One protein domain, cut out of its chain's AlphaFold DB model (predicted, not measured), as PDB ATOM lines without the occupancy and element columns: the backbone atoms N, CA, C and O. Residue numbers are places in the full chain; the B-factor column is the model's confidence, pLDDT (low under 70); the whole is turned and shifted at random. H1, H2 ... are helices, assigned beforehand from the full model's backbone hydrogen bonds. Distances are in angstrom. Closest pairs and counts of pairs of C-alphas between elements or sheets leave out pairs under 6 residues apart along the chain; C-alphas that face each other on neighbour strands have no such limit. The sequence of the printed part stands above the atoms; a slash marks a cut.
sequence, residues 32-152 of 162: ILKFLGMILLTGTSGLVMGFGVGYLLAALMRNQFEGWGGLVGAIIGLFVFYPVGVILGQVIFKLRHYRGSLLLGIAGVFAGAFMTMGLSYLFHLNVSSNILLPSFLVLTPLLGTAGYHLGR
ATOM      1  N   ILE A  32     -63.568   1.863  35.950       80.25
ATOM      2  CA  ILE A  32     -63.000   2.462  34.728       80.25
ATOM      3  C   ILE A  32     -61.833   3.381  35.091       80.25
ATOM      4  O   ILE A  32     -60.751   3.262  34.521       80.25
ATOM      5  N   LEU A  33     -62.022   4.261  36.079       83.88
ATOM      6  CA  LEU A  33     -60.993   5.208  36.500       83.88
ATOM      7  C   LEU A  33     -59.760   4.496  37.077       83.88
ATOM      8  O   LEU A  33     -58.634   4.902  36.799       83.88
ATOM      9  N   LYS A  34     -59.946   3.399  37.825       80.88
ATOM     10  CA  LYS A  34     -58.835   2.548  38.288       80.88
ATOM     11  C   LYS A  34     -58.098   1.882  37.127       80.88
ATOM     12  O   LYS A  34     -56.873   1.811  37.169       80.88
ATOM     13  N   PHE A  35     -58.819   1.397  36.118       80.25
ATOM     14  CA  PHE A  35     -58.218   0.767  34.942       80.25
ATOM     15  C   PHE A  35     -57.396   1.772  34.122       80.25
ATOM     16  O   PHE A  35     -56.222   1.528  33.851       80.25
ATOM     17  N   LEU A  36     -57.964   2.948  33.835       85.56
ATOM     18  CA  LEU A  36     -57.253   4.063  33.197       85.56
ATOM     19  C   LEU A  36     -56.043   4.520  34.018       85.56
ATOM     20  O   LEU A  36     -54.957   4.685  33.467       85.56
ATOM     21  N   GLY A  37     -56.199   4.659  35.336       84.69
ATOM     22  CA  GLY A  37     -55.097   5.001  36.234       84.69
ATOM     23  C   GLY A  37     -53.966   3.969  36.200       84.69
ATOM     24  O   GLY A  37     -52.796   4.339  36.249       84.69
ATOM     25  N   MET A  38     -54.291   2.683  36.055       83.00
ATOM     26  CA  MET A  38     -53.296   1.618  35.936       83.00
ATOM     27  C   MET A  38     -52.547   1.676  34.597       83.00
ATOM     28  O   MET A  38     -51.324   1.522  34.578       83.00
ATOM     29  N   ILE A  39     -53.243   1.948  33.489       87.25
ATOM     30  CA  ILE A  39     -52.612   2.145  32.172       87.25
ATOM     31  C   ILE A  39     -51.666   3.344  32.210       87.25
ATOM     32  O   ILE A  39     -50.512   3.227  31.808       87.25
ATOM     33  N   LEU A  40     -52.123   4.475  32.751       88.44
ATOM     34  CA  LEU A  40     -51.306   5.683  32.847       88.44
ATOM     35  C   LEU A  40     -50.077   5.469  33.733       88.44
ATOM     36  O   LEU A  40     -48.982   5.871  33.354       88.44
ATOM     37  N   LEU A  41     -50.213   4.800  34.882       87.38
ATOM     38  CA  LEU A  41     -49.075   4.566  35.772       87.38
ATOM     39  C   LEU A  41     -48.047   3.602  35.166       87.38
ATOM     40  O   LEU A  41     -46.850   3.844  35.256       87.38
ATOM     41  N   THR A  42     -48.509   2.517  34.540       86.81
ATOM     42  CA  THR A  42     -47.619   1.531  33.901       86.81
ATOM     43  C   THR A  42     -46.957   2.083  32.641       86.81
ATOM     44  O   THR A  42     -45.775   1.839  32.408       86.81
ATOM     45  N   GLY A  43     -47.682   2.881  31.855       88.00
ATOM     46  CA  GLY A  43     -47.128   3.593  30.705       88.00
ATOM     47  C   GLY A  43     -46.106   4.657  31.115       88.00
ATOM     48  O   GLY A  43     -45.021   4.719  30.544       88.00
ATOM     49  N   THR A  44     -46.402   5.456  32.146       89.62
ATOM     50  CA  THR A  44     -45.461   6.472  32.653       89.62
ATOM     51  C   THR A  44     -44.230   5.852  33.307       89.62
ATOM     52  O   THR A  44     -43.129   6.337  33.063       89.62
ATOM     53  N   SER A  45     -44.358   4.751  34.055       90.38
ATOM     54  CA  SER A  45     -43.191   4.031  34.585       90.38
ATOM     55  C   SER A  45     -42.329   3.439  33.470       90.38
ATOM     56  O   SER A  45     -41.104   3.516  33.540       90.38
ATOM     57  N   GLY A  46     -42.962   2.904  32.420       87.88
ATOM     58  CA  GLY A  46     -42.298   2.488  31.187       87.88
ATOM     59  C   GLY A  46     -41.510   3.626  30.549       87.88
ATOM     60  O   GLY A  46     -40.326   3.467  30.267       87.88
ATOM     61  N   LEU A  47     -42.145   4.785  30.355       89.81
ATOM     62  CA  LEU A  47     -41.520   5.968  29.759       89.81
ATOM     63  C   LEU A  47     -40.330   6.460  30.580       89.81
ATOM     64  O   LEU A  47     -39.256   6.666  30.022       89.81
ATOM     65  N   VAL A  48     -40.498   6.607  31.895       92.38
ATOM     66  CA  VAL A  48     -39.425   7.051  32.797       92.38
ATOM     67  C   VAL A  48     -38.244   6.088  32.739       92.38
ATOM     68  O   VAL A  48     -37.102   6.534  32.659       92.38
ATOM     69  N   MET A  49     -38.497   4.777  32.730       91.12
ATOM     70  CA  MET A  49     -37.421   3.794  32.655       91.12
ATOM     71  C   MET A  49     -36.758   3.775  31.273       91.12
ATOM     72  O   MET A  49     -35.535   3.779  31.190       91.12
ATOM     73  N   GLY A  50     -37.539   3.803  30.193       87.88
ATOM     74  CA  GLY A  50     -37.019   3.770  28.828       87.88
ATOM     75  C   GLY A  50     -36.191   5.006  28.484       87.88
ATOM     76  O   GLY A  50     -35.051   4.876  28.040       87.88
ATOM     77  N   PHE A  51     -36.717   6.203  28.757       88.06
ATOM     78  CA  PHE A  51     -35.982   7.452  28.549       88.06
ATOM     79  C   PHE A  51     -34.838   7.624  29.546       88.06
ATOM     80  O   PHE A  51     -33.748   8.010  29.138       88.06
ATOM     81  N   GLY A  52     -35.048   7.316  30.829       89.06
ATOM     82  CA  GLY A  52     -34.013   7.461  31.853       89.06
ATOM     83  C   GLY A  52     -32.806   6.570  31.578       89.06
ATOM     84  O   GLY A  52     -31.670   7.041  31.589       89.06
ATOM     85  N   VAL A  53     -33.046   5.295  31.258       88.94
ATOM     86  CA  VAL A  53     -31.971   4.358  30.922       88.94
ATOM     87  C   VAL A  53     -31.365   4.683  29.556       88.94
ATOM     88  O   VAL A  53     -30.145   4.689  29.436       88.94
ATOM     89  N   GLY A  54     -32.170   5.036  28.550       85.50
ATOM     90  CA  GLY A  54     -31.654   5.459  27.244       85.50
ATOM     91  C   GLY A  54     -30.743   6.689  27.330       85.50
ATOM     92  O   GLY A  54     -29.675   6.711  26.719       85.50
ATOM     93  N   TYR A  55     -31.116   7.670  28.156       86.44
ATOM     94  CA  TYR A  55     -30.300   8.850  28.447       86.44
ATOM     95  C   TYR A  55     -28.996   8.484  29.168       86.44
ATOM     96  O   TYR A  55     -27.926   8.946  28.774       86.44
ATOM     97  N   LEU A  56     -29.063   7.610  30.180       88.38
ATOM     98  CA  LEU A  56     -27.880   7.100  30.882       88.38
ATOM     99  C   LEU A  56     -26.919   6.369  29.934       88.38
ATOM    100  O   LEU A  56     -25.715   6.614  29.989       88.38
ATOM    101  N   LEU A  57     -27.429   5.512  29.040       85.75
ATOM    102  CA  LEU A  57     -26.604   4.825  28.040       85.75
ATOM    103  C   LEU A  57     -25.930   5.811  27.079       85.75
ATOM    104  O   LEU A  57     -24.744   5.658  26.785       85.75
ATOM    105  N   ALA A  58     -26.658   6.832  26.619       82.44
ATOM    106  CA  ALA A  58     -26.098   7.870  25.756       82.44
ATOM    107  C   ALA A  58     -25.000   8.682  26.471       82.44
ATOM    108  O   ALA A  58     -23.958   8.965  25.879       82.44
ATOM    109  N   ALA A  59     -25.184   8.984  27.761       83.50
ATOM    110  CA  ALA A  59     -24.173   9.653  28.582       83.50
ATOM    111  C   ALA A  59     -22.907   8.786  28.760       83.50
ATOM    112  O   ALA A  59     -21.786   9.276  28.609       83.50
ATOM    113  N   LEU A  60     -23.077   7.480  29.001       84.81
ATOM    114  CA  LEU A  60     -21.983   6.502  29.113       84.81
ATOM    115  C   LEU A  60     -21.164   6.376  27.818       84.81
ATOM    116  O   LEU A  60     -19.947   6.188  27.868       84.81
ATOM    117  N   MET A  61     -21.793   6.534  26.653       79.00
ATOM    118  CA  MET A  61     -21.120   6.555  25.350       79.00
ATOM    119  C   MET A  61     -20.515   7.932  25.036       79.00
ATOM    120  O   MET A  61     -20.856   8.576  24.047       79.00
ATOM    121  N   ARG A  62     -19.570   8.377  25.876       72.00
ATOM    122  CA  ARG A  62     -18.776   9.612  25.692       72.00
ATOM    123  C   ARG A  62     -19.615  10.889  25.508       72.00
ATOM    124  O   ARG A  62     -19.213  11.761  24.742       72.00
ATOM    125  N   ASN A  63     -20.761  11.012  26.186       65.44
ATOM    126  CA  ASN A  63     -21.681  12.151  26.027       65.44
ATOM    127  C   ASN A  63     -22.099  12.417  24.567       65.44
ATOM    128  O   ASN A  63     -22.402  13.551  24.195       65.44
ATOM    129  N   GLN A  64     -22.129  11.380  23.725       69.50
ATOM    130  CA  GLN A  64     -22.649  11.468  22.361       69.50
ATOM    131  C   GLN A  64     -24.181  11.435  22.407       69.50
ATOM    132  O   GLN A  64     -24.811  10.465  21.988       69.50
ATOM    133  N   PHE A  65     -24.778  12.493  22.963       63.84
ATOM    134  CA  PHE A  65     -26.230  12.693  22.968       63.84
ATOM    135  C   PHE A  65     -26.774  12.858  21.543       63.84
ATOM    136  O   PHE A  65     -27.906  12.476  21.261       63.84
ATOM    137  N   GLU A  66     -25.928  13.354  20.643       67.81
ATOM    138  CA  GLU A  66     -26.173  13.446  19.212       67.81
ATOM    139  C   GLU A  66     -25.282  12.433  18.476       67.81
ATOM    140  O   GLU A  66     -24.112  12.243  18.817       67.81
ATOM    141  N   GLY A  67     -25.845  11.743  17.480       76.25
ATOM    142  CA  GLY A  67     -25.152  10.711  16.704       76.25
ATOM    143  C   GLY A  67     -25.447   9.277  17.161       76.25
ATOM    144  O   GLY A  67     -26.548   8.956  17.611       76.25
ATOM    145  N   TRP A  68     -24.465   8.383  17.004       81.81
ATOM    146  CA  TRP A  68     -24.643   6.942  17.230       81.81
ATOM    147  C   TRP A  68     -24.985   6.585  18.681       81.81
ATOM    148  O   TRP A  68     -25.797   5.687  18.901       81.81
ATOM    149  N   GLY A  69     -24.420   7.295  19.664       78.88
ATOM    150  CA  GLY A  69     -24.692   7.058  21.087       78.88
ATOM    151  C   GLY A  69     -26.150   7.334  21.461       78.88
ATOM    152  O   GLY A  69     -26.800   6.493  22.079       78.88
ATOM    153  N   GLY A  70     -26.691   8.467  21.007       81.06
ATOM    154  CA  GLY A  70     -28.101   8.819  21.181       81.06
ATOM    155  C   GLY A  70     -29.044   7.832  20.492       81.06
ATOM    156  O   GLY A  70     -30.035   7.416  21.087       81.06
ATOM    157  N   LEU A  71     -28.710   7.386  19.274       83.12
ATOM    158  CA  LEU A  71     -29.527   6.421  18.531       83.12
ATOM    159  C   LEU A  71     -29.555   5.045  19.211       83.12
ATOM    160  O   LEU A  71     -30.629   4.485  19.433       83.12
ATOM    161  N   VAL A  72     -28.392   4.518  19.600       84.81
ATOM    162  CA  VAL A  72     -28.292   3.236  20.312       84.81
ATOM    163  C   VAL A  72     -28.973   3.324  21.679       84.81
ATOM    164  O   VAL A  72     -29.742   2.430  22.035       84.81
ATOM    165  N   GLY A  73     -28.762   4.417  22.416       85.00
ATOM    166  CA  GLY A  73     -29.416   4.668  23.701       85.00
ATOM    167  C   GLY A  73     -30.939   4.738  23.579       85.00
ATOM    168  O   GLY A  73     -31.642   4.095  24.357       85.00
ATOM    169  N   ALA A  74     -31.462   5.443  22.574       83.88
ATOM    170  CA  ALA A  74     -32.898   5.546  22.326       83.88
ATOM    171  C   ALA A  74     -33.518   4.198  21.933       83.88
ATOM    172  O   ALA A  74     -34.567   3.834  22.462       83.88
ATOM    173  N   ILE A  75     -32.863   3.429  21.054       86.31
ATOM    174  CA  ILE A  75     -33.350   2.106  20.642       86.31
ATOM    175  C   ILE A  75     -33.354   1.150  21.834       86.31
ATOM    176  O   ILE A  75     -34.380   0.538  22.117       86.31
ATOM    177  N   ILE A  76     -32.247   1.037  22.568       88.06
ATOM    178  CA  ILE A  76     -32.161   0.121  23.712       88.06
ATOM    179  C   ILE A  76     -33.124   0.559  24.823       88.06
ATOM    180  O   ILE A  76     -33.858  -0.265  25.371       88.06
ATOM    181  N   GLY A  77     -33.176   1.857  25.124       86.75
ATOM    182  CA  GLY A  77     -34.091   2.424  26.109       86.75
ATOM    183  C   GLY A  77     -35.553   2.119  25.780       86.75
ATOM    184  O   GLY A  77     -36.291   1.601  26.619       86.75
ATOM    185  N   LEU A  78     -35.972   2.364  24.539       86.62
ATOM    186  CA  LEU A  78     -37.365   2.194  24.135       86.62
ATOM    187  C   LEU A  78     -37.746   0.733  23.866       86.62
ATOM    188  O   LEU A  78     -38.835   0.320  24.237       86.62
ATOM    189  N   PHE A  79     -36.898  -0.076  23.234       85.19
ATOM    190  CA  PHE A  79     -37.272  -1.456  22.899       85.19
ATOM    191  C   PHE A  79     -37.073  -2.426  24.060       85.19
ATOM    192  O   PHE A  79     -37.832  -3.386  24.180       85.19
ATOM    193  N   VAL A  80     -36.079  -2.186  24.917       86.75
ATOM    194  CA  VAL A  80     -35.739  -3.105  26.012       86.75
ATOM    195  C   VAL A  80     -36.243  -2.569  27.344       86.75
ATOM    196  O   VAL A  80     -36.972  -3.263  28.051       86.75
ATOM    197  N   PHE A  81     -35.907  -1.327  27.693       89.25
ATOM    198  CA  PHE A  81     -36.212  -0.802  29.027       89.25
ATOM    199  C   PHE A  81     -37.649  -0.299  29.190       89.25
ATOM    200  O   PHE A  81     -38.163  -0.341  30.306       89.25
ATOM    201  N   TYR A  82     -38.346   0.089  28.116       87.81
ATOM    202  CA  TYR A  82     -39.770   0.437  28.203       87.81
ATOM    203  C   TYR A  82     -40.649  -0.761  28.619       87.81
ATOM    204  O   TYR A  82     -41.352  -0.626  29.623       87.81
ATOM    205  N   PRO A  83     -40.592  -1.952  27.973       86.94
ATOM    206  CA  PRO A  83     -41.308  -3.136  28.462       86.94
ATOM    207  C   PRO A  83     -40.971  -3.487  29.914       86.94
ATOM    208  O   PRO A  83     -41.868  -3.785  30.703       86.94
ATOM    209  N   VAL A  84     -39.690  -3.400  30.292       89.31
ATOM    210  CA  VAL A  84     -39.244  -3.648  31.671       89.31
ATOM    211  C   VAL A  84     -39.881  -2.645  32.637       89.31
ATOM    212  O   VAL A  84     -40.390  -3.047  33.684       89.31
ATOM    213  N   GLY A  85     -39.945  -1.364  32.277       88.19
ATOM    214  CA  GLY A  85     -40.577  -0.328  33.093       88.19
ATOM    215  C   GLY A  85     -42.097  -0.473  33.188       88.19
ATOM    216  O   GLY A  85     -42.671  -0.195  34.246       88.19
ATOM    217  N   VAL A  86     -42.759  -0.973  32.139       87.50
ATOM    218  CA  VAL A  86     -44.192  -1.322  32.176       87.50
ATOM    219  C   VAL A  86     -44.434  -2.485  33.146       87.50
ATOM    220  O   VAL A  86     -45.348  -2.415  33.973       87.50
ATOM    221  N   ILE A  87     -43.590  -3.523  33.113       88.31
ATOM    222  CA  ILE A  87     -43.643  -4.645  34.068       88.31
ATOM    223  C   ILE A  87     -43.406  -4.139  35.496       88.31
ATOM    224  O   ILE A  87     -44.147  -4.507  36.409       88.31
ATOM    225  N   LEU A  88     -42.432  -3.247  35.697       87.69
ATOM    226  CA  LEU A  88     -42.157  -2.637  36.998       87.69
ATOM    227  C   LEU A  88     -43.381  -1.876  37.533       87.69
ATOM    228  O   LEU A  88     -43.752  -2.030  38.697       87.69
ATOM    229  N   GLY A  89     -44.071  -1.123  36.670       84.25
ATOM    230  CA  GLY A  89     -45.324  -0.449  37.013       84.25
ATOM    231  C   GLY A  89     -46.413  -1.421  37.474       84.25
ATOM    232  O   GLY A  89     -47.123  -1.148  38.447       84.25
ATOM    233  N   GLN A  90     -46.521  -2.589  36.832       84.00
ATOM    234  CA  GLN A  90     -47.459  -3.637  37.247       84.00
ATOM    235  C   GLN A  90     -47.071  -4.247  38.600       84.00
ATOM    236  O   GLN A  90     -47.948  -4.509  39.425       84.00
ATOM    237  N   VAL A  91     -45.773  -4.440  38.860       84.81
ATOM    238  CA  VAL A  91     -45.258  -4.911  40.159       84.81
ATOM    239  C   VAL A  91     -45.607  -3.916  41.270       84.81
ATOM    240  O   VAL A  91     -46.119  -4.327  42.313       84.81
ATOM    241  N   ILE A  92     -45.415  -2.614  41.039       83.50
ATOM    242  CA  ILE A  92     -45.787  -1.549  41.987       83.50
ATOM    243  C   ILE A  92     -47.296  -1.584  42.275       83.50
ATOM    244  O   ILE A  92     -47.721  -1.497  43.431       83.50
ATOM    245  N   PHE A  93     -48.123  -1.791  41.247       79.50
ATOM    246  CA  PHE A  93     -49.569  -1.956  41.416       79.50
ATOM    247  C   PHE A  93     -49.948  -3.227  42.188       79.50
ATOM    248  O   PHE A  93     -50.879  -3.208  42.998       79.50
ATOM    249  N   LYS A  94     -49.217  -4.329  41.989       77.88
ATOM    250  CA  LYS A  94     -49.402  -5.569  42.755       77.88
ATOM    251  C   LYS A  94     -49.060  -5.376  44.233       77.88
ATOM    252  O   LYS A  94     -49.809  -5.850  45.086       77.88
ATOM    253  N   LEU A  95     -47.978  -4.654  44.537       74.94
ATOM    254  CA  LEU A  95     -47.564  -4.319  45.910       74.94
ATOM    255  C   LEU A  95     -48.644  -3.514  46.652       74.94
ATOM    256  O   LEU A  95     -48.861  -3.716  47.845       74.94
ATOM    257  N   ARG A  96     -49.415  -2.688  45.934       73.00
ATOM    258  CA  ARG A  96     -50.581  -1.937  46.446       73.00
ATOM    259  C   ARG A  96     -51.853  -2.796  46.618       73.00
ATOM    260  O   ARG A  96     -52.961  -2.268  46.595       73.00
ATOM    261  N   HIS A  97     -51.709  -4.109  46.824       62.03
ATOM    262  CA  HIS A  97     -52.795  -5.062  47.114       62.03
ATOM    263  C   HIS A  97     -53.789  -5.338  45.965       62.03
ATOM    264  O   HIS A  97     -54.887  -5.858  46.187       62.03
ATOM    265  N   TYR A  98     -53.422  -5.070  44.707       61.44
ATOM    266  CA  TYR A  98     -54.277  -5.401  43.562       61.44
ATOM    267  C   TYR A  98     -54.064  -6.861  43.122       61.44
ATOM    268  O   TYR A  98     -53.072  -7.187  42.475       61.44
ATOM    269  N   ARG A  99     -55.008  -7.761  43.447       63.91
ATOM    270  CA  ARG A  99     -54.965  -9.182  43.035       63.91
ATOM    271  C   ARG A  99     -55.075  -9.300  41.507       63.91
ATOM    272  O   ARG A  99     -56.122  -8.974  40.956       63.91
ATOM    273  N   GLY A 100     -54.019  -9.742  40.831       71.31
ATOM    274  CA  GLY A 100     -53.975 -10.021  39.390       71.31
ATOM    275  C   GLY A 100     -52.835 -10.990  39.064       71.31
ATOM    276  O   GLY A 100     -51.986 -11.251  39.923       71.31
ATOM    277  N   SER A 101     -52.829 -11.556  37.854       78.00
ATOM    278  CA  SER A 101     -51.765 -12.482  37.442       78.00
ATOM    279  C   SER A 101     -50.631 -11.710  36.786       78.00
ATOM    280  O   SER A 101     -50.752 -11.228  35.663       78.00
ATOM    281  N   LEU A 102     -49.509 -11.616  37.498       79.06
ATOM    282  CA  LEU A 102     -48.318 -10.926  37.007       79.06
ATOM    283  C   LEU A 102     -47.703 -11.651  35.798       79.06
ATOM    284  O   LEU A 102     -47.184 -11.004  34.900       79.06
ATOM    285  N   LEU A 103     -47.852 -12.978  35.731       82.56
ATOM    286  CA  LEU A 103     -47.403 -13.787  34.596       82.56
ATOM    287  C   LEU A 103     -48.182 -13.458  33.314       82.56
ATOM    288  O   LEU A 103     -47.572 -13.249  32.269       82.56
ATOM    289  N   LEU A 104     -49.516 -13.340  33.398       80.38
ATOM    290  CA  LEU A 104     -50.320 -12.909  32.248       80.38
ATOM    291  C   LEU A 104     -50.076 -11.434  31.902       80.38
ATOM    292  O   LEU A 104     -50.158 -11.068  30.734       80.38
ATOM    293  N   GLY A 105     -49.761 -10.592  32.892       80.88
ATOM    294  CA  GLY A 105     -49.367  -9.202  32.664       80.88
ATOM    295  C   GLY A 105     -48.083  -9.087  31.842       80.88
ATOM    296  O   GLY A 105     -48.068  -8.379  30.838       80.88
ATOM    297  N   ILE A 106     -47.045  -9.852  32.201       85.50
ATOM    298  CA  ILE A 106     -45.788  -9.937  31.440       85.50
ATOM    299  C   ILE A 106     -46.049 -10.463  30.023       85.50
ATOM    300  O   ILE A 106     -45.593  -9.856  29.054       85.50
ATOM    301  N   ALA A 107     -46.821 -11.545  29.886       87.00
ATOM    302  CA  ALA A 107     -47.181 -12.083  28.574       87.00
ATOM    303  C   ALA A 107     -47.916 -11.041  27.712       87.00
ATOM    304  O   ALA A 107     -47.619 -10.905  26.529       87.00
ATOM    305  N   GLY A 108     -48.814 -10.254  28.313       84.00
ATOM    306  CA  GLY A 108     -49.508  -9.152  27.649       84.00
ATOM    307  C   GLY A 108     -48.577  -8.022  27.199       84.00
ATOM    308  O   GLY A 108     -48.753  -7.495  26.104       84.00
ATOM    309  N   VAL A 109     -47.558  -7.678  27.993       86.12
ATOM    310  CA  VAL A 109     -46.545  -6.672  27.618       86.12
ATOM    311  C   VAL A 109     -45.767  -7.124  26.383       86.12
ATOM    312  O   VAL A 109     -45.667  -6.373  25.413       86.12
ATOM    313  N   PHE A 110     -45.271  -8.364  26.378       88.12
ATOM    314  CA  PHE A 110     -44.586  -8.915  25.207       88.12
ATOM    315  C   PHE A 110     -45.521  -9.026  24.004       88.12
ATOM    316  O   PHE A 110     -45.140  -8.638  22.904       88.12
ATOM    317  N   ALA A 111     -46.763  -9.474  24.206       86.56
ATOM    318  CA  ALA A 111     -47.761  -9.527  23.145       86.56
ATOM    319  C   ALA A 111     -48.012  -8.142  22.531       86.56
ATOM    320  O   ALA A 111     -48.060  -8.034  21.313       86.56
ATOM    321  N   GLY A 112     -48.101  -7.075  23.332       84.25
ATOM    322  CA  GLY A 112     -48.240  -5.703  22.829       84.25
ATOM    323  C   GLY A 112     -47.030  -5.227  22.021       84.25
ATOM    324  O   GLY A 112     -47.197  -4.637  20.949       84.25
ATOM    325  N   ALA A 113     -45.817  -5.552  22.477       84.19
ATOM    326  CA  ALA A 113     -44.588  -5.245  21.747       84.19
ATOM    327  C   ALA A 113     -44.536  -5.971  20.388       84.19
ATOM    328  O   ALA A 113     -44.369  -5.332  19.346       84.19
ATOM    329  N   PHE A 114     -44.770  -7.288  20.378       86.38
ATOM    330  CA  PHE A 114     -44.793  -8.094  19.153       86.38
ATOM    331  C   PHE A 114     -45.943  -7.715  18.222       86.38
ATOM    332  O   PHE A 114     -45.756  -7.664  17.011       86.38
ATOM    333  N   MET A 115     -47.119  -7.399  18.764       85.50
ATOM    334  CA  MET A 115     -48.268  -6.957  17.979       85.50
ATOM    335  C   MET A 115     -47.985  -5.624  17.289       85.50
ATOM    336  O   MET A 115     -48.381  -5.447  16.142       85.50
ATOM    337  N   THR A 116     -47.233  -4.722  17.923       83.56
ATOM    338  CA  THR A 116     -46.810  -3.477  17.269       83.56
ATOM    339  C   THR A 116     -45.834  -3.740  16.121       83.56
ATOM    340  O   THR A 116     -45.975  -3.148  15.052       83.56
ATOM    341  N   MET A 117     -44.888  -4.672  16.292       81.38
ATOM    342  CA  MET A 117     -44.013  -5.107  15.192       81.38
ATOM    343  C   MET A 117     -44.811  -5.787  14.070       81.38
ATOM    344  O   MET A 117     -44.585  -5.504  12.896       81.38
ATOM    345  N   GLY A 118     -45.801  -6.614  14.408       81.25
ATOM    346  CA  GLY A 118     -46.718  -7.217  13.441       81.25
ATOM    347  C   GLY A 118     -47.518  -6.169  12.663       81.25
ATOM    348  O   GLY A 118     -47.575  -6.231  11.437       81.25
ATOM    349  N   LEU A 119     -48.066  -5.158  13.348       80.06
ATOM    350  CA  LEU A 119     -48.754  -4.028  12.711       80.06
ATOM    351  C   LEU A 119     -47.818  -3.230  11.798       80.06
ATOM    352  O   LEU A 119     -48.246  -2.787  10.734       80.06
ATOM    353  N   SER A 120     -46.545  -3.079  12.184       78.19
ATOM    354  CA  SER A 120     -45.533  -2.407  11.357       78.19
ATOM    355  C   SER A 120     -45.366  -3.079   9.994       78.19
ATOM    356  O   SER A 120     -45.278  -2.392   8.975       78.19
ATOM    357  N   TYR A 121     -45.400  -4.414   9.991       77.56
ATOM    358  CA  TYR A 121     -45.263  -5.236   8.800       77.56
ATOM    359  C   TYR A 121     -46.560  -5.270   7.982       77.56
ATOM    360  O   TYR A 121     -46.531  -5.077   6.772       77.56
ATOM    361  N   LEU A 122     -47.712  -5.455   8.636       73.94
ATOM    362  CA  LEU A 122     -48.995  -5.652   7.952       73.94
ATOM    363  C   LEU A 122     -49.529  -4.376   7.282       73.94
ATOM    364  O   LEU A 122     -50.065  -4.431   6.180       73.94
ATOM    365  N   PHE A 123     -49.380  -3.226   7.942       73.69
ATOM    366  CA  PHE A 123     -49.922  -1.948   7.465       73.69
ATOM    367  C   PHE A 123     -48.881  -1.068   6.761       73.69
ATOM    368  O   PHE A 123     -49.168   0.094   6.483       73.69
ATOM    369  N   HIS A 124     -47.667  -1.578   6.504       71.62
ATOM    370  CA  HIS A 124     -46.536  -0.775   6.016       71.62
ATOM    371  C   HIS A 124     -46.328   0.523   6.829       71.62
ATOM    372  O   HIS A 124     -45.846   1.536   6.326       71.62
ATOM    373  N   LEU A 125     -46.650   0.496   8.128       62.22
ATOM    374  CA  LEU A 125     -46.503   1.645   9.030       62.22
ATOM    375  C   LEU A 125     -45.033   1.999   9.303       62.22
ATOM    376  O   LEU A 125     -44.753   3.026   9.917       62.22
ATOM    377  N   ASN A 126     -44.093   1.192   8.804       62.44
ATOM    378  CA  ASN A 126     -42.661   1.481   8.831       62.44
ATOM    379  C   ASN A 126     -42.289   2.783   8.085       62.44
ATOM    380  O   ASN A 126     -41.223   3.343   8.311       62.44
ATOM    381  N   VAL A 127     -43.174   3.301   7.221       64.31
ATOM    382  CA  VAL A 127     -42.945   4.562   6.494       64.31
ATOM    383  C   VAL A 127     -43.170   5.796   7.386       64.31
ATOM    384  O   VAL A 127     -42.665   6.873   7.085       64.31
ATOM    385  N   SER A 128     -43.893   5.664   8.508       73.50
ATOM    386  CA  SER A 128     -44.205   6.785   9.406       73.50
ATOM    387  C   SER A 128     -43.903   6.449  10.868       73.50
ATOM    388  O   SER A 128     -44.742   5.923  11.608       73.50
ATOM    389  N   SER A 129     -42.707   6.837  11.323       72.94
ATOM    390  CA  SER A 129     -42.296   6.726  12.732       72.94
ATOM    391  C   SER A 129     -43.248   7.461  13.687       72.94
ATOM    392  O   SER A 129     -43.415   7.040  14.831       72.94
ATOM    393  N   ASN A 130     -43.932   8.501  13.194       80.38
ATOM    394  CA  ASN A 130     -44.915   9.287  13.943       80.38
ATOM    395  C   ASN A 130     -46.136   8.476  14.387       80.38
ATOM    396  O   ASN A 130     -46.795   8.866  15.343       80.38
ATOM    397  N   ILE A 131     -46.447   7.365  13.714       80.12
ATOM    398  CA  ILE A 131     -47.590   6.506  14.057       80.12
ATOM    399  C   ILE A 131     -47.108   5.248  14.785       80.12
ATOM    400  O   ILE A 131     -47.758   4.786  15.727       80.12
ATOM    401  N   LEU A 132     -45.946   4.718  14.398       82.06
ATOM    402  CA  LEU A 132     -45.402   3.491  14.973       82.06
ATOM    403  C   LEU A 132     -45.072   3.636  16.465       82.06
ATOM    404  O   LEU A 132     -45.444   2.791  17.281       82.06
ATOM    405  N   LEU A 133     -44.393   4.729  16.817       83.44
ATOM    406  CA  LEU A 133     -43.919   4.991  18.172       83.44
ATOM    407  C   LEU A 133     -45.065   5.184  19.186       83.44
ATOM    408  O   LEU A 133     -45.064   4.491  20.206       83.44
ATOM    409  N   PRO A 134     -46.084   6.036  18.939       84.69
ATOM    410  CA  PRO A 134     -47.225   6.135  19.848       84.69
ATOM    411  C   PRO A 134     -48.048   4.845  19.901       84.69
ATOM    412  O   PRO A 134     -48.541   4.493  20.970       84.69
ATOM    413  N   SER A 135     -48.147   4.091  18.801       83.88
ATOM    414  CA  SER A 135     -48.822   2.786  18.816       83.88
ATOM    415  C   SER A 135     -48.123   1.806  19.759       83.88
ATOM    416  O   SER A 135     -48.789   1.182  20.581       83.88
ATOM    417  N   PHE A 136     -46.788   1.738  19.716       84.50
ATOM    418  CA  PHE A 136     -45.989   0.933  20.645       84.50
ATOM    419  C   PHE A 136     -46.208   1.353  22.102       84.50
ATOM    420  O   PHE A 136     -46.433   0.514  22.980       84.50
ATOM    421  N   LEU A 137     -46.182   2.666  22.347       86.12
ATOM    422  CA  LEU A 137     -46.372   3.254  23.669       86.12
ATOM    423  C   LEU A 137     -47.763   2.966  24.237       86.12
ATOM    424  O   LEU A 137     -47.879   2.760  25.439       86.12
ATOM    425  N   VAL A 138     -48.806   2.908  23.409       87.56
ATOM    426  CA  VAL A 138     -50.179   2.653  23.870       87.56
ATOM    427  C   VAL A 138     -50.486   1.158  23.962       87.56
ATOM    428  O   VAL A 138     -50.982   0.711  24.997       87.56
ATOM    429  N   LEU A 139     -50.181   0.358  22.931       86.56
ATOM    430  CA  LEU A 139     -50.537  -1.068  22.907       86.56
ATOM    431  C   LEU A 139     -49.853  -1.856  24.023       86.56
ATOM    432  O   LEU A 139     -50.478  -2.713  24.641       86.56
ATOM    433  N   THR A 140     -48.582  -1.576  24.294       86.69
ATOM    434  CA  THR A 140     -47.784  -2.340  25.262       86.69
ATOM    435  C   THR A 140     -48.357  -2.291  26.692       86.69
ATOM    436  O   THR A 140     -48.629  -3.355  27.256       86.69
ATOM    437  N   PRO A 141     -48.620  -1.117  27.305       87.88
ATOM    438  CA  PRO A 141     -49.276  -1.047  28.610       87.88
ATOM    439  C   PRO A 141     -50.750  -1.457  28.543       87.88
ATOM    440  O   PRO A 141     -51.252  -2.020  29.514       87.88
ATOM    441  N   LEU A 142     -51.449  -1.247  27.421       87.69
ATOM    442  CA  LEU A 142     -52.847  -1.665  27.264       87.69
ATOM    443  C   LEU A 142     -52.992  -3.195  27.305       87.69
ATOM    444  O   LEU A 142     -53.764  -3.722  28.104       87.69
ATOM    445  N   LEU A 143     -52.220  -3.927  26.498       86.25
ATOM    446  CA  LEU A 143     -52.237  -5.391  26.504       86.25
ATOM    447  C   LEU A 143     -51.631  -5.953  27.791       86.25
ATOM    448  O   LEU A 143     -52.137  -6.942  28.321       86.25
ATOM    449  N   GLY A 144     -50.605  -5.303  28.347       83.94
ATOM    450  CA  GLY A 144     -50.049  -5.669  29.648       83.94
ATOM    451  C   GLY A 144     -51.082  -5.575  30.777       83.94
ATOM    452  O   GLY A 144     -51.247  -6.513  31.558       83.94
ATOM    453  N   THR A 145     -51.819  -4.466  30.855       84.00
ATOM    454  CA  THR A 145     -52.875  -4.272  31.863       84.00
ATOM    455  C   THR A 145     -54.077  -5.183  31.625       84.00
ATOM    456  O   THR A 145     -54.607  -5.748  32.588       84.00
ATOM    457  N   ALA A 146     -54.465  -5.412  30.367       83.62
ATOM    458  CA  ALA A 146     -55.499  -6.382  30.009       83.62
ATOM    459  C   ALA A 146     -55.115  -7.808  30.443       83.62
ATOM    460  O   ALA A 146     -55.900  -8.479  31.119       83.62
ATOM    461  N   GLY A 147     -53.885  -8.244  30.151       81.06
ATOM    462  CA  GLY A 147     -53.336  -9.528  30.595       81.06
ATOM    463  C   GLY A 147     -53.331  -9.664  32.118       81.06
ATOM    464  O   GLY A 147     -53.814 -10.659  32.665       81.06
ATOM    465  N   TYR A 148     -52.887  -8.622  32.826       81.00
ATOM    466  CA  TYR A 148     -52.879  -8.594  34.290       81.00
ATOM    467  C   TYR A 148     -54.282  -8.794  34.896       81.00
ATOM    468  O   TYR A 148     -54.446  -9.495  35.903       81.00
ATOM    469  N   HIS A 149     -55.305  -8.207  34.264       77.75
ATOM    470  CA  HIS A 149     -56.705  -8.320  34.673       77.75
ATOM    471  C   HIS A 149     -57.349  -9.666  34.314       77.75
ATOM    472  O   HIS A 149     -58.149 -10.173  35.104       77.75
ATOM    473  N   LEU A 150     -56.999 -10.269  33.173       72.38
ATOM    474  CA  LEU A 150     -57.540 -11.565  32.733       72.38
ATOM    475  C   LEU A 150     -57.249 -12.688  33.736       72.38
ATOM    476  O   LEU A 150     -58.116 -13.515  34.019       72.38
ATOM    477  N   GLY A 151     -56.079 -12.653  34.377       64.31
ATOM    478  CA  GLY A 151     -55.701 -13.627  35.404       64.31
ATOM    479  C   GLY A 151     -56.472 -13.537  36.727       64.31
ATOM    480  O   GLY A 151     -56.170 -14.282  37.657       64.31
ATOM    481  N   ARG A 152     -57.459 -12.637  36.851       62.28
ATOM    482  CA  ARG A 152     -58.374 -12.596  38.006       62.28
ATOM    483  C   ARG A 152     -59.387 -13.737  38.021       62.28
ATOM    484  O   ARG A 152     -59.938 -14.023  39.083       62.28
TER     485      ARG A 152
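AT A GLANCE: This is residues 32 to 152 of the 162 residues of an uncharacterized protein of Dehalococcoidia bacterium (UniProt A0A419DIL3). Two helical hairpins, H1 with H2 and H3 with H4, come together as a V: they pack on each other where H1 begins, H2 ends, H3 begins and H4 ends, and spread apart toward the turns at residues 61 to 67 and 123 to 128. H2 kinks by 38 degrees near residue 82, and its residues 83 to 94, past the kink, pack on H3. The printed part has 121 residues with four named helices, H1 to H4 along the chain, and no named strand; the class is all helix. The whole is compact, with a radius of gyration of the C-alphas of 15.1 A and spans of 46 by 34 by 23 A.

HOW THE PARTS SIT: Start with H1, residues 32 to 60, and H2, residues 68 to 95, a helical hairpin that runs opposite ways at a steep tilt of 36 degrees, only just past shallow. They touch closest at the C-alphas of Gly 46 and Gly 85, 3.8 A apart. Go on to H3, residues 102 to 122: H2 touches it with residues 83 to 94 alone, closest at the C-alphas of Ile 87 and Ile 106, 6.3 A apart, and they too form a hairpin. H4, residues 129 to 150, forms a hairpin with H3 at a shallow tilt of 30 degrees; their closest C-alphas, Gly 105 and Tyr 148, are 3.9 A apart. H2, H3 and H4 make an up-and-down bundle, each helix running against the one before it. H4 touches H2 the same way at a shallow tilt of 22 degrees, closest at the C-alphas of Pro 141 and Val 86, 6.2 A apart, with residues 140 to 148 of H4 and 83 to 90 of H2 alone. Residues 35 to 43 of H1 touch residues 137 to 145 of H4, at a steep tilt of 53 degrees; the closest C-alphas, Gly 43 and Pro 141, are 5.5 A apart. H1 and H3 are apart. In H1 and H3 each O i to N i+4 pair is within hydrogen-bond range; in H2 21 of 24 are, in H4 16 of 18.

IN THESE COORDINATES: Find C-alpha 32 at (-63.000, 2.462, 34.728); from there H1 runs 41.6 A to C-alpha 60. H2 covers 38.4 A from C-alpha 68 at (-24.643, 6.942, 17.230) to C-alpha 95. H3 spans 29.5 A and H4 31.1 A, ending at C-alpha 150 at (-57.540, -11.565, 32.733).

THE WHOLE: The C-alphas of Arg 62 and Arg 152, the two farthest apart, are 47.0 A apart. The printed part has no cut, and its three links are short. The mean pLDDT of the printed part is 81.6; look for values under 70 at residues 63 to 66, 97 to 99, 125 to 127 and 151 to 152.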